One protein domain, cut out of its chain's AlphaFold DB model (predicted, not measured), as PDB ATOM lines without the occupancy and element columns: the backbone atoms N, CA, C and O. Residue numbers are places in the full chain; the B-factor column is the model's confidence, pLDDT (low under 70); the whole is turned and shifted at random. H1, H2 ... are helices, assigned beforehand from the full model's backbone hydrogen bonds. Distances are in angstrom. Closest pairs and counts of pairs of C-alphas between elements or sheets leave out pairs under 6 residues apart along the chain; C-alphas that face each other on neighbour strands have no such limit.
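What this domain is: This is residues 431 to 536 of the 608 residues of an uncharacterized protein of Planctomycetes bacterium (UniProt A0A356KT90). An open, C-shaped run of helices: H4 and H5 meet at their ends in a corner of about a right angle, H1 crosses over that corner, H2 turns off the end of H1 on the H4 side, and H3 lies at the far end of H2 and H4. H5 runs the other way from the corner as a long arm with the short H6 at its tip, and the space between this arm and H3 is empty; residues 473 to 478, of which 476 to 478 belong to H3, stick out at its rim. The printed part has 106 residues with six named helices, H1 to H6 in order along it, and no named strand; the class is all helix. The whole is only just loose, close to compact, with a radius of gyration of the C-alphas of 15.8 A, and only just elongated, spanning 45 by 30 by 18 A.

Where its parts are: H1, residues 431 to 450, begins at C-alpha 431 at (66.567, 37.181, 95.527) and is 28.9 A long from first to last C-alpha. H2, residues 453 to 465, is 18.5 A long. H3 is residues 476 to 486, and H4, residues 489 to 504, is 22.4 A long. H5, residues 506 to 526, is the longest helix at 29.7 A and begins at C-alpha 506 at (49.630, 26.057, 88.958). H6, residues 529 to 536, ends at C-alpha 536 at (70.525, 25.006, 120.896).

How they stand to each other: H1 touches residues 507 to 514 of H5 at a steep tilt of 46 degrees, opposite ways; the closest C-alphas, of Gly 443 and Glu 507, are 4.9 A apart. With residues 446 to 450 alone H1 touches residues 498 to 502 of H4, at a steep tilt of 50 degrees, the closest C-alphas, of Leu 447 and Phe 502, being 6.1 A apart. H1 and H2 are close but not clearly touching, with C-alphas 448 and 456 7.8 A apart. H2 only just touches H3, with 3 pairs of C-alphas within 8 A, about perpendicular at 79 degrees; the closest C-alphas, of Ala 462 and Val 486, are 5.7 A apart. H2 also only just touches H4, again with 3 pairs, the closest C-alphas, of Asp 455 and Met 495, being 7.4 A apart. H4 and H5 touch only at the corner, and only just, with 3 pairs; they are about perpendicular at 85 degrees, and their closest C-alphas, of Phe 502 and Gly 508, are 5.3 A apart. H5 and H6 likewise touch only at the corner, only just, with 3 pairs; their closest C-alphas, of Leu 525 and Gly 531, are 5.0 A apart. H3 and H5 are apart, as are H4 and H6. In H1, H2, H3, H4, H5 and H6 every O i to N i+4 pair is within hydrogen-bond range.

The domain as a whole: The two C-alphas farthest apart, of Ala 454 and Glu 529, are 45.3 A from each other. The printed part has no cut and no long link; the link from H2 to H3, 10 residues, is short, and the other four are tight. The mean pLDDT of the printed part is 87.4, and residues 470, 471 and 473 are under 70.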
ATOM      1  N   ARG A 431      67.486  37.305  96.668       85.25
ATOM      2  CA  ARG A 431      66.567  37.181  95.527       85.25
ATOM      3  C   ARG A 431      65.752  35.892  95.606       85.25
ATOM      4  O   ARG A 431      64.553  35.942  95.365       85.25
ATOM      5  N   ASP A 432      66.386  34.794  96.010       86.56
ATOM      6  CA  ASP A 432      65.721  33.498  96.171       86.56
ATOM      7  C   ASP A 432      64.641  33.563  97.267       86.56
ATOM      8  O   ASP A 432      63.541  33.053  97.085       86.56
ATOM      9  N   VAL A 433      64.912  34.271  98.374       83.75
ATOM     10  CA  VAL A 433      63.926  34.484  99.450       83.75
ATOM     11  C   VAL A 433      62.737  35.316  98.965       83.75
ATOM     12  O   VAL A 433      61.598  34.941  99.222       83.75
ATOM     13  N   VAL A 434      62.965  36.413  98.236       90.31
ATOM     14  CA  VAL A 434      61.857  37.231  97.701       90.31
ATOM     15  C   VAL A 434      61.001  36.418  96.728       90.31
ATOM     16  O   VAL A 434      59.781  36.442  96.834       90.31
ATOM     17  N   GLN A 435      61.627  35.628  95.852       91.81
ATOM     18  CA  GLN A 435      60.902  34.740  94.942       91.81
ATOM     19  C   GLN A 435      60.073  33.692  95.692       91.81
ATOM     20  O   GLN A 435      58.906  33.509  95.363       91.81
ATOM     21  N   SER A 436      60.624  33.066  96.740       90.88
ATOM     22  CA  SER A 436      59.856  32.119  97.563       90.88
ATOM     23  C   SER A 436      58.653  32.781  98.245       90.88
ATOM     24  O   SER A 436      57.577  32.192  98.315       90.88
ATOM     25  N   LEU A 437      58.792  34.033  98.701       91.06
ATOM     26  CA  LEU A 437      57.703  34.767  99.349       91.06
ATOM     27  C   LEU A 437      56.599  35.139  98.357       91.06
ATOM     28  O   LEU A 437      55.422  35.051  98.704       91.06
ATOM     29  N   ASP A 438      56.959  35.510  97.128       94.31
ATOM     30  CA  ASP A 438      55.985  35.794  96.073       94.31
ATOM     31  C   ASP A 438      55.187  34.543  95.688       94.31
ATOM     32  O   ASP A 438      53.967  34.619  95.530       94.31
ATOM     33  N   VAL A 439      55.849  33.385  95.587       94.38
ATOM     34  CA  VAL A 439      55.184  32.099  95.322       94.38
ATOM     35  C   VAL A 439      54.233  31.736  96.465       94.38
ATOM     36  O   VAL A 439      53.061  31.464  96.217       94.38
ATOM     37  N   MET A 440      54.691  31.828  97.719       92.31
ATOM     38  CA  MET A 440      53.848  31.579  98.895       92.31
ATOM     39  C   MET A 440      52.644  32.527  98.949       92.31
ATOM     40  O   MET A 440      51.533  32.100  99.256       92.31
ATOM     41  N   ARG A 441      52.828  33.810  98.617       95.12
ATOM     42  CA  ARG A 441      51.736  34.793  98.571       95.12
ATOM     43  C   ARG A 441      50.691  34.427  97.521       95.12
ATOM     44  O   ARG A 441      49.504  34.488  97.827       95.12
ATOM     45  N   ARG A 442      51.114  34.064  96.306       95.75
ATOM     46  CA  ARG A 442      50.194  33.656  95.230       95.75
ATOM     47  C   ARG A 442      49.451  32.374  95.589       95.75
ATOM     48  O   ARG A 442      48.237  32.333  95.423       95.75
ATOM     49  N   GLY A 443      50.148  31.392  96.162       93.44
ATOM     50  CA  GLY A 443      49.537  30.167  96.672       93.44
ATOM     51  C   GLY A 443      48.469  30.454  97.731       93.44
ATOM     52  O   GLY A 443      47.333  30.018  97.593       93.44
ATOM     53  N   LEU A 444      48.775  31.286  98.732       93.12
ATOM     54  CA  LEU A 444      47.803  31.672  99.764       93.12
ATOM     55  C   LEU A 444      46.615  32.468  99.209       93.12
ATOM     56  O   LEU A 444      45.486  32.269  99.653       93.12
ATOM     57  N   GLN A 445      46.843  33.352  98.235       93.06
ATOM     58  CA  GLN A 445      45.758  34.064  97.558       93.06
ATOM     59  C   GLN A 445      44.853  33.089  96.803       93.06
ATOM     60  O   GLN A 445      43.636  33.161  96.953       93.06
ATOM     61  N   LYS A 446      45.427  32.140  96.060       95.50
ATOM     62  CA  LYS A 446      44.657  31.129  95.336       95.50
ATOM     63  C   LYS A 446      43.876  30.221  96.287       95.50
ATOM     64  O   LYS A 446      42.680  30.025  96.085       95.50
ATOM     65  N   LEU A 447      44.498  29.771  97.375       92.38
ATOM     66  CA  LEU A 447      43.821  29.015  98.430       92.38
ATOM     67  C   LEU A 447      42.642  29.811  99.012       92.38
ATOM     68  O   LEU A 447      41.548  29.277  99.145       92.38
ATOM     69  N   SER A 448      42.819  31.112  99.267       92.38
ATOM     70  CA  SER A 448      41.737  31.971  99.769       92.38
ATOM     71  C   SER A 448      40.585  32.177  98.781       92.38
ATOM     72  O   SER A 448      39.479  32.472  99.215       92.38
ATOM     73  N   THR A 449      40.829  32.033  97.471       94.19
ATOM     74  CA  THR A 449      39.768  32.102  96.449       94.19
ATOM     75  C   THR A 449      39.013  30.789  96.276       94.19
ATOM     76  O   THR A 449      37.868  30.823  95.839       94.19
ATOM     77  N   LEU A 450      39.649  29.657  96.592       92.88
ATOM     78  CA  LEU A 450      39.035  28.327  96.524       92.88
ATOM     79  C   LEU A 450      38.255  27.992  97.799       92.88
ATOM     80  O   LEU A 450      37.253  27.291  97.747       92.88
ATOM     81  N   MET A 451      38.692  28.513  98.945       93.00
ATOM     82  CA  MET A 451      37.965  28.364 100.200       93.00
ATOM     83  C   MET A 451      36.761  29.302 100.244       93.00
ATOM     84  O   MET A 451      36.900  30.519 100.095       93.00
ATOM     85  N   GLU A 452      35.582  28.766 100.554       93.31
ATOM     86  CA  GLU A 452      34.449  29.626 100.869       93.31
ATOM     87  C   GLU A 452      34.690  30.380 102.189       93.31
ATOM     88  O   GLU A 452      35.425  29.918 103.071       93.31
ATOM     89  N   PRO A 453      34.007  31.517 102.415       92.06
ATOM     90  CA  PRO A 453      34.071  32.223 103.695       92.06
ATOM     91  C   PRO A 453      33.717  31.336 104.901       92.06
ATOM     92  O   PRO A 453      34.256  31.528 105.993       92.06
ATOM     93  N   ALA A 454      32.826  30.356 104.709       90.62
ATOM     94  CA  ALA A 454      32.485  29.365 105.724       90.62
ATOM     95  C   ALA A 454      33.673  28.442 106.049       90.62
ATOM     96  O   ALA A 454      33.936  28.182 107.222       90.62
ATOM     97  N   ASP A 455      34.432  28.020 105.038       91.12
ATOM     98  CA  ASP A 455      35.594  27.141 105.199       91.12
ATOM     99  C   ASP A 455      36.742  27.871 105.886       91.12
ATOM    100  O   ASP A 455      37.377  27.326 106.788       91.12
ATOM    101  N   LEU A 456      36.958  29.145 105.544       89.62
ATOM    102  CA  LEU A 456      37.928  30.001 106.233       89.62
ATOM    103  C   LEU A 456      37.582  30.172 107.716       89.62
ATOM    104  O   LEU A 456      38.473  30.165 108.569       89.62
ATOM    105  N   LYS A 457      36.291  30.314 108.043       91.69
ATOM    106  CA  LYS A 457      35.837  30.417 109.434       91.69
ATOM    107  C   LYS A 457      36.074  29.109 110.191       91.69
ATOM    108  O   LYS A 457      36.642  29.156 111.279       91.69
ATOM    109  N   ARG A 458      35.707  27.970 109.597       88.12
ATOM    110  CA  ARG A 458      35.917  26.628 110.168       88.12
ATOM    111  C   ARG A 458      37.397  26.335 110.379       88.12
ATOM    112  O   ARG A 458      37.788  25.930 111.464       88.12
ATOM    113  N   MET A 459      38.235  26.641 109.392       88.00
ATOM    114  CA  MET A 459      39.689  26.548 109.520       88.00
ATOM    115  C   MET A 459      40.203  27.447 110.647       88.00
ATOM    116  O   MET A 459      41.014  27.020 111.459       88.00
ATOM    117  N   GLY A 460      39.707  28.682 110.747       88.31
ATOM    118  CA  GLY A 460      40.062  29.594 111.833       88.31
ATOM    119  C   GLY A 460      39.647  29.093 113.222       88.31
ATOM    120  O   GLY A 460      40.370  29.326 114.189       88.31
ATOM    121  N   GLU A 461      38.506  28.416 113.333       88.00
ATOM    122  CA  GLU A 461      38.038  27.775 114.567       88.00
ATOM    123  C   GLU A 461      38.881  26.537 114.900       88.00
ATOM    124  O   GLU A 461      39.350  26.416 116.032       88.00
ATOM    125  N   ALA A 462      39.196  25.708 113.904       86.06
ATOM    126  CA  ALA A 462      40.068  24.550 114.053       86.06
ATOM    127  C   ALA A 462      41.477  24.943 114.518       86.06
ATOM    128  O   ALA A 462      41.992  24.411 115.500       86.06
ATOM    129  N   LEU A 463      42.081  25.948 113.878       85.62
ATOM    130  CA  LEU A 463      43.397  26.474 114.248       85.62
ATOM    131  C   LEU A 463      43.415  27.120 115.644       85.62
ATOM    132  O   LEU A 463      44.472  27.175 116.264       85.62
ATOM    133  N   ARG A 464      42.278  27.625 116.145       84.31
ATOM    134  CA  ARG A 464      42.173  28.120 117.531       84.31
ATOM    135  C   ARG A 464      41.998  26.999 118.546       84.31
ATOM    136  O   ARG A 464      42.421  27.177 119.684       84.31
ATOM    137  N   GLY A 465      41.346  25.906 118.157       80.00
ATOM    138  CA  GLY A 465      41.156  24.727 118.999       80.00
ATOM    139  C   GLY A 465      42.400  23.841 119.093       80.00
ATOM    140  O   GLY A 465      42.559  23.123 120.073       80.00
ATOM    141  N   MET A 466      43.304  23.914 118.112       82.12
ATOM    142  CA  MET A 466      44.541  23.139 118.109       82.12
ATOM    143  C   MET A 466      45.649  23.796 118.935       82.12
ATOM    144  O   MET A 466      46.167  24.865 118.606       82.12
ATOM    145  N   GLU A 467      46.102  23.090 119.969       75.69
ATOM    146  CA  GLU A 467      47.368  23.390 120.631       75.69
ATOM    147  C   GLU A 467      48.524  22.785 119.811       75.69
ATOM    148  O   GLU A 467      48.807  21.579 119.848       75.69
ATOM    149  N   PHE A 468      49.168  23.630 118.999       71.44
ATOM    150  CA  PHE A 468      50.307  23.241 118.168       71.44
ATOM    151  C   PHE A 468      51.549  23.000 119.031       71.44
ATOM    152  O   PHE A 468      52.330  23.920 119.280       71.44
ATOM    153  N   SER A 469      51.779  21.752 119.454       73.62
ATOM    154  CA  SER A 469      53.126  21.360 119.878       73.62
ATOM    155  C   SER A 469      54.043  21.230 118.645       73.62
ATOM    156  O   SER A 469      53.590  20.786 117.583       73.62
ATOM    157  N   PRO A 470      55.335  21.603 118.751       59.00
ATOM    158  CA  PRO A 470      56.308  21.485 117.658       59.00
ATOM    159  C   PRO A 470      56.451  20.066 117.095       59.00
ATOM    160  O   PRO A 470      56.880  19.896 115.958       59.00
ATOM    161  N   GLU A 471      56.107  19.054 117.889       68.31
ATOM    162  CA  GLU A 471      56.145  17.641 117.510       68.31
ATOM    163  C   GLU A 471      55.036  17.300 116.506       68.31
ATOM    164  O   GLU A 471      55.330  16.694 115.478       68.31
ATOM    165  N   ASN A 472      53.809  17.803 116.701       72.44
ATOM    166  CA  ASN A 472      52.704  17.517 115.772       72.44
ATOM    167  C   ASN A 472      52.926  18.163 114.402       72.44
ATOM    168  O   ASN A 472      52.477  17.644 113.394       72.44
ATOM    169  N   LEU A 473      53.628  19.300 114.342       67.56
ATOM    170  CA  LEU A 473      53.956  19.950 113.069       67.56
ATOM    171  C   LEU A 473      55.012  19.182 112.264       67.56
ATOM    172  O   LEU A 473      55.128  19.389 111.058       67.56
ATOM    173  N   ARG A 474      55.802  18.323 112.920       70.31
ATOM    174  CA  ARG A 474      56.827  17.507 112.257       70.31
ATOM    175  C   ARG A 474      56.257  16.235 111.654       70.31
ATOM    176  O   ARG A 474      56.816  15.751 110.675       70.31
ATOM    177  N   ASN A 475      55.181  15.707 112.227       75.62
ATOM    178  CA  ASN A 475      54.529  14.513 111.724       75.62
ATOM    179  C   ASN A 475      53.187  14.874 111.062       75.62
ATOM    180  O   ASN A 475      52.230  15.203 111.763       75.62
ATOM    181  N   PRO A 476      53.076  14.778 109.724       72.81
ATOM    182  CA  PRO A 476      51.830  15.051 109.014       72.81
ATOM    183  C   PRO A 476      50.653  14.216 109.532       72.81
ATOM    184  O   PRO A 476      49.519  14.682 109.509       72.81
ATOM    185  N   GLN A 477      50.915  12.998 110.014       78.94
ATOM    186  CA  GLN A 477      49.885  12.103 110.544       78.94
ATOM    187  C   GLN A 477      49.346  12.603 111.885       78.94
ATOM    188  O   GLN A 477      48.136  12.595 112.078       78.94
ATOM    189  N   ASP A 478      50.211  13.113 112.764       84.81
ATOM    190  CA  ASP A 478      49.796  13.670 114.058       84.81
ATOM    191  C   ASP A 478      49.068  15.005 113.873       84.81
ATOM    192  O   ASP A 478      48.083  15.279 114.558       84.81
ATOM    193  N   LEU A 479      49.507  15.824 112.909       80.12
ATOM    194  CA  LEU A 479      48.791  17.037 112.520       80.12
ATOM    195  C   LEU A 479      47.386  16.710 112.010       80.12
ATOM    196  O   LEU A 479      46.423  17.336 112.443       80.12
ATOM    197  N   MET A 480      47.262  15.723 111.118       83.00
ATOM    198  CA  MET A 480      45.964  15.293 110.593       83.00
ATOM    199  C   MET A 480      45.107  14.632 111.675       83.00
ATOM    200  O   MET A 480      43.909  14.884 111.723       83.00
ATOM    201  N   GLY A 481      45.707  13.863 112.587       87.88
ATOM    202  CA  GLY A 481      45.022  13.305 113.753       87.88
ATOM    203  C   GLY A 481      44.418  14.403 114.626       87.88
ATOM    204  O   GLY A 481      43.219  14.388 114.888       87.88
ATOM    205  N   LYS A 482      45.207  15.428 114.970       85.88
ATOM    206  CA  LYS A 482      44.719  16.588 115.731       85.88
ATOM    207  C   LYS A 482      43.715  17.441 114.968       85.88
ATOM    208  O   LYS A 482      42.778  17.956 115.568       85.88
ATOM    209  N   MET A 483      43.873  17.592 113.654       84.00
ATOM    210  CA  MET A 483      42.843  18.231 112.833       84.00
ATOM    211  C   MET A 483      41.542  17.434 112.874       84.00
ATOM    212  O   MET A 483      40.490  18.047 113.006       84.00
ATOM    213  N   GLY A 484      41.605  16.100 112.851       85.31
ATOM    214  CA  GLY A 484      40.441  15.221 112.979       85.31
ATOM    215  C   GLY A 484      39.793  15.221 114.367       85.31
ATOM    216  O   GLY A 484      38.606  14.938 114.477       85.31
ATOM    217  N   GLU A 485      40.530  15.570 115.425       90.88
ATOM    218  CA  GLU A 485      39.958  15.769 116.766       90.88
ATOM    219  C   GLU A 485      39.146  17.069 116.866       90.88
ATOM    220  O   GLU A 485      38.165  17.133 117.607       90.88
ATOM    221  N   VAL A 486      39.560  18.116 116.143       91.19
ATOM    222  CA  VAL A 486      38.958  19.455 116.248       91.19
ATOM    223  C   VAL A 486      37.934  19.725 115.141       91.19
ATOM    224  O   VAL A 486      36.990  20.488 115.348       91.19
ATOM    225  N   MET A 487      38.103  19.123 113.966       90.56
ATOM    226  CA  MET A 487      37.198  19.266 112.827       90.56
ATOM    227  C   MET A 487      36.291  18.049 112.710       90.56
ATOM    228  O   MET A 487      36.720  16.915 112.906       90.56
ATOM    229  N   SER A 488      35.029  18.275 112.343       93.44
ATOM    230  CA  SER A 488      34.144  17.163 112.005       93.44
ATOM    231  C   SER A 488      34.664  16.423 110.756       93.44
ATOM    232  O   SER A 488      35.322  17.038 109.908       93.44
ATOM    233  N   PRO A 489      34.354  15.123 110.581       91.00
ATOM    234  CA  PRO A 489      34.741  14.377 109.380       91.00
ATOM    235  C   PRO A 489      34.247  15.028 108.080       91.00
ATOM    236  O   PRO A 489      34.930  14.978 107.060       91.00
ATOM    237  N   GLU A 490      33.082  15.678 108.129       91.38
ATOM    238  CA  GLU A 490      32.495  16.425 107.012       91.38
ATOM    239  C   GLU A 490      33.336  17.660 106.660       91.38
ATOM    240  O   GLU A 490      33.678  17.877 105.495       91.38
ATOM    241  N   ASP A 491      33.743  18.439 107.667       91.81
ATOM    242  CA  ASP A 491      34.595  19.617 107.470       91.81
ATOM    243  C   ASP A 491      35.990  19.234 106.972       91.81
ATOM    244  O   ASP A 491      36.584  19.946 106.160       91.81
ATOM    245  N   MET A 492      36.510  18.102 107.442       89.81
ATOM    246  CA  MET A 492      37.800  17.580 107.011       89.81
ATOM    247  C   MET A 492      37.749  17.076 105.567       89.81
ATOM    248  O   MET A 492      38.670  17.351 104.800       89.81
ATOM    249  N   GLY A 493      36.656  16.417 105.168       93.69
ATOM    250  CA  GLY A 493      36.406  16.034 103.778       93.69
ATOM    251  C   GLY A 493      36.384  17.246 102.849       93.69
ATOM    252  O   GLY A 493      37.111  17.270 101.855       93.69
ATOM    253  N   ARG A 494      35.649  18.299 103.230       92.19
ATOM    254  CA  ARG A 494      35.603  19.556 102.470       92.19
ATOM    255  C   ARG A 494      36.968  20.238 102.381       92.19
ATOM    256  O   ARG A 494      37.356  20.726 101.327       92.19
ATOM    257  N   MET A 495      37.729  20.253 103.475       90.94
ATOM    258  CA  MET A 495      39.079  20.818 103.474       90.94
ATOM    259  C   MET A 495      40.035  20.028 102.577       90.94
ATOM    260  O   MET A 495      40.834  20.631 101.866       90.94
ATOM    261  N   MET A 496      39.942  18.698 102.580       91.81
ATOM    262  CA  MET A 496      40.733  17.844 101.693       91.81
ATOM    263  C   MET A 496      40.366  18.057 100.226       91.81
ATOM    264  O   MET A 496      41.267  18.108  99.397       91.81
ATOM    265  N   GLU A 497      39.085  18.248  99.911       93.88
ATOM    266  CA  GLU A 497      38.627  18.581  98.560       93.88
ATOM    267  C   GLU A 497      39.203  19.923  98.089       93.88
ATOM    268  O   GLU A 497      39.844  19.979  97.040       93.88
ATOM    269  N   VAL A 498      39.096  20.979  98.907       93.50
ATOM    270  CA  VAL A 498      39.664  22.299  98.580       93.50
ATOM    271  C   VAL A 498      41.187  22.248  98.461       93.50
ATOM    272  O   VAL A 498      41.761  22.867  97.566       93.50
ATOM    273  N   LEU A 499      41.871  21.505  99.338       90.88
ATOM    274  CA  LEU A 499      43.318  21.313  99.242       90.88
ATOM    275  C   LEU A 499      43.695  20.516  97.993       90.88
ATOM    276  O   LEU A 499      44.685  20.849  97.350       90.88
ATOM    277  N   GLN A 500      42.928  19.497  97.614       92.12
ATOM    278  CA  GLN A 500      43.178  18.714  96.407       92.12
ATOM    279  C   GLN A 500      42.966  19.556  95.144       92.12
ATOM    280  O   GLN A 500      43.811  19.527  94.246       92.12
ATOM    281  N   GLU A 501      41.899  20.356  95.101       94.62
ATOM    282  CA  GLU A 501      41.665  21.324  94.033       94.62
ATOM    283  C   GLU A 501      42.803  22.347  93.984       94.62
ATOM    284  O   GLU A 501      43.413  22.539  92.933       94.62
ATOM    285  N   PHE A 502      43.189  22.923  95.124       96.19
ATOM    286  CA  PHE A 502      44.313  23.851  95.219       96.19
ATOM    287  C   PHE A 502      45.615  23.239  94.697       96.19
ATOM    288  O   PHE A 502      46.292  23.852  93.874       96.19
ATOM    289  N   MET A 503      45.953  22.016  95.102       92.50
ATOM    290  CA  MET A 503      47.176  21.328  94.673       92.50
ATOM    291  C   MET A 503      47.173  20.966  93.181       92.50
ATOM    292  O   MET A 503      48.241  20.727  92.614       92.50
ATOM    293  N   SER A 504      46.004  20.947  92.533       94.12
ATOM    294  CA  SER A 504      45.888  20.789  91.078       94.12
ATOM    295  C   SER A 504      46.145  22.088  90.297       94.12
ATOM    296  O   SER A 504      46.433  22.029  89.103       94.12
ATOM    297  N   THR A 505      46.096  23.251  90.958       97.12
ATOM    298  CA  THR A 505      46.371  24.557  90.334       97.12
ATOM    299  C   THR A 505      47.868  24.813  90.158       97.12
ATOM    300  O   THR A 505      48.692  24.306  90.924       97.12
ATOM    301  N   GLU A 506      48.233  25.650  89.181       96.56
ATOM    302  CA  GLU A 506      49.630  26.057  88.958       96.56
ATOM    303  C   GLU A 506      50.230  26.731  90.203       96.56
ATOM    304  O   GLU A 506      51.386  26.484  90.557       96.56
ATOM    305  N   GLU A 507      49.447  27.547  90.918       96.69
ATOM    306  CA  GLU A 507      49.901  28.212  92.140       96.69
ATOM    307  C   GLU A 507      50.108  27.229  93.297       96.69
ATOM    308  O   GLU A 507      51.057  27.390  94.068       96.69
ATOM    309  N   GLY A 508      49.256  26.206  93.411       92.50
ATOM    310  CA  GLY A 508      49.410  25.145  94.405       92.50
ATOM    311  C   GLY A 508      50.632  24.271  94.149       92.50
ATOM    312  O   GLY A 508      51.388  23.988  95.080       92.50
ATOM    313  N   GLN A 509      50.896  23.919  92.889       94.12
ATOM    314  CA  GLN A 509      52.107  23.188  92.507       94.12
ATOM    315  C   GLN A 509      53.375  24.008  92.774       94.12
ATOM    316  O   GLN A 509      54.301  23.508  93.412       94.12
ATOM    317  N   ALA A 510      53.394  25.286  92.384       94.88
ATOM    318  CA  ALA A 510      54.526  26.171  92.657       94.88
ATOM    319  C   ALA A 510      54.768  26.350  94.168       94.88
ATOM    320  O   ALA A 510      55.911  26.316  94.629       94.88
ATOM    321  N   MET A 511      53.698  26.505  94.957       93.94
ATOM    322  CA  MET A 511      53.791  26.597  96.416       93.94
ATOM    323  C   MET A 511      54.333  25.305  97.028       93.94
ATOM    324  O   MET A 511      55.204  25.369  97.893       93.94
ATOM    325  N   ARG A 512      53.877  24.138  96.560       91.94
ATOM    326  CA  ARG A 512      54.403  22.838  96.988       91.94
ATOM    327  C   ARG A 512      55.902  22.720  96.713       91.94
ATOM    328  O   ARG A 512      56.647  22.354  97.618       91.94
ATOM    329  N   GLU A 513      56.353  23.050  95.506       93.81
ATOM    330  CA  GLU A 513      57.775  22.995  95.144       93.81
ATOM    331  C   GLU A 513      58.631  23.917  96.023       93.81
ATOM    332  O   GLU A 513      59.711  23.523  96.479       93.81
ATOM    333  N   GLU A 514      58.151  25.132  96.311       92.56
ATOM    334  CA  GLU A 514      58.848  26.052  97.214       92.56
ATOM    335  C   GLU A 514      58.820  25.578  98.672       92.56
ATOM    336  O   GLU A 514      59.826  25.729  99.363       92.56
ATOM    337  N   ILE A 515      57.749  24.929  99.143       88.25
ATOM    338  CA  ILE A 515      57.723  24.282 100.466       88.25
ATOM    339  C   ILE A 515      58.725  23.122 100.521       88.25
ATOM    340  O   ILE A 515      59.478  23.022 101.486       88.25
ATOM    341  N   GLU A 516      58.809  22.275  99.494       89.06
ATOM    342  CA  GLU A 516      59.788  21.180  99.432       89.06
ATOM    343  C   GLU A 516      61.232  21.703  99.367       89.06
ATOM    344  O   GLU A 516      62.155  21.114  99.938       89.06
ATOM    345  N   LYS A 517      61.460  22.820  98.673       91.38
ATOM    346  CA  LYS A 517      62.761  23.499  98.620       91.38
ATOM    347  C   LYS A 517      63.101  24.165  99.952       91.38
ATOM    348  O   LYS A 517      64.243  24.069 100.397       91.38
ATOM    349  N   LEU A 518      62.129  24.801 100.604       86.19
ATOM    350  CA  LEU A 518      62.273  25.351 101.949       86.19
ATOM    351  C   LEU A 518      62.573  24.239 102.953       86.19
ATOM    352  O   LEU A 518      63.501  24.399 103.736       86.19
ATOM    353  N   SER A 519      61.865  23.111 102.875       83.12
ATOM    354  CA  SER A 519      62.082  21.924 103.704       83.12
ATOM    355  C   SER A 519      63.502  21.389 103.528       83.12
ATOM    356  O   SER A 519      64.256  21.355 104.489       83.12
ATOM    357  N   ARG A 520      63.955  21.149 102.289       87.69
ATOM    358  CA  ARG A 520      65.347  20.740 102.009       87.69
ATOM    359  C   ARG A 520      66.385  21.741 102.519       87.69
ATOM    360  O   ARG A 520      67.433  21.348 103.027       87.69
ATOM    361  N   ASN A 521      66.110  23.039 102.388       87.31
ATOM    362  CA  ASN A 521      66.984  24.085 102.915       87.31
ATOM    363  C   ASN A 521      66.990  24.104 104.449       87.31
ATOM    364  O   ASN A 521      68.040  24.346 105.042       87.31
ATOM    365  N   MET A 522      65.843  23.863 105.087       79.69
ATOM    366  CA  MET A 522      65.710  23.766 106.536       79.69
ATOM    367  C   MET A 522      66.358  22.493 107.068       79.69
ATOM    368  O   MET A 522      67.074  22.591 108.051       79.69
ATOM    369  N   ASP A 523      66.216  21.348 106.408       80.31
ATOM    370  CA  ASP A 523      66.912  20.105 106.748       80.31
ATOM    371  C   ASP A 523      68.420  20.273 106.586       80.31
ATOM    372  O   ASP A 523      69.189  19.929 107.479       80.31
ATOM    373  N   GLY A 524      68.865  20.885 105.486       86.38
ATOM    374  CA  GLY A 524      70.269  21.233 105.288       86.38
ATOM    375  C   GLY A 524      70.787  22.201 106.355       86.38
ATOM    376  O   GLY A 524      71.917  22.057 106.816       86.38
ATOM    377  N   LEU A 525      69.964  23.165 106.782       83.62
ATOM    378  CA  LEU A 525      70.296  24.074 107.875       83.62
ATOM    379  C   LEU A 525      70.368  23.312 109.199       83.62
ATOM    380  O   LEU A 525      71.403  23.386 109.845       83.62
ATOM    381  N   MET A 526      69.329  22.568 109.575       79.94
ATOM    382  CA  MET A 526      69.211  21.815 110.829       79.94
ATOM    383  C   MET A 526      70.302  20.749 110.971       79.94
ATOM    384  O   MET A 526      70.829  20.567 112.064       79.94
ATOM    385  N   ASN A 527      70.697  20.113 109.868       83.75
ATOM    386  CA  ASN A 527      71.796  19.149 109.835       83.75
ATOM    387  C   ASN A 527      73.181  19.814 109.753       83.75
ATOM    388  O   ASN A 527      74.194  19.134 109.906       83.75
ATOM    389  N   SER A 528      73.257  21.127 109.510       91.00
ATOM    390  CA  SER A 528      74.521  21.864 109.568       91.00
ATOM    391  C   SER A 528      74.884  22.232 111.006       91.00
ATOM    392  O   SER A 528      74.015  22.518 111.826       91.00
ATOM    393  N   GLU A 529      76.184  22.331 111.288       82.88
ATOM    394  CA  GLU A 529      76.727  22.773 112.584       82.88
ATOM    395  C   GLU A 529      76.107  24.110 113.046       82.88
ATOM    396  O   GLU A 529      75.704  24.264 114.193       82.88
ATOM    397  N   LYS A 530      75.882  25.046 112.112       80.12
ATOM    398  CA  LYS A 530      75.198  26.321 112.394       80.12
ATOM    399  C   LYS A 530      73.716  26.175 112.734       80.12
ATOM    400  O   LYS A 530      73.180  27.025 113.439       80.12
ATOM    401  N   GLY A 531      73.029  25.172 112.192       82.50
ATOM    402  CA  GLY A 531      71.644  24.901 112.569       82.50
ATOM    403  C   GLY A 531      71.542  24.242 113.929       82.50
ATOM    404  O   GLY A 531      70.624  24.578 114.665       82.50
ATOM    405  N   GLN A 532      72.500  23.386 114.295       84.19
ATOM    406  CA  GLN A 532      72.599  22.852 115.653       84.19
ATOM    407  C   GLN A 532      72.812  23.986 116.664       84.19
ATOM    408  O   GLN A 532      72.024  24.101 117.596       84.19
ATOM    409  N   GLU A 533      73.749  24.908 116.410       80.94
ATOM    410  CA  GLU A 533      73.937  26.109 117.246       80.94
ATOM    411  C   GLU A 533      72.670  26.984 117.329       80.94
ATOM    412  O   GLU A 533      72.319  27.501 118.392       80.94
ATOM    413  N   LEU A 534      71.960  27.169 116.208       82.19
ATOM    414  CA  LEU A 534      70.706  27.928 116.179       82.19
ATOM    415  C   LEU A 534      69.609  27.242 117.005       82.19
ATOM    416  O   LEU A 534      68.875  27.925 117.720       82.19
ATOM    417  N   MET A 535      69.493  25.915 116.903       78.25
ATOM    418  CA  MET A 535      68.509  25.112 117.626       78.25
ATOM    419  C   MET A 535      68.817  25.058 119.118       78.25
ATOM    420  O   MET A 535      67.903  25.249 119.913       78.25
ATOM    421  N   GLU A 536      70.082  24.892 119.504       79.00
ATOM    422  CA  GLU A 536      70.525  25.006 120.896       79.00
ATOM    423  C   GLU A 536      70.213  26.399 121.448       79.00
ATOM    424  O   GLU A 536      69.626  26.517 122.520       79.00
TER     425      GLU A 536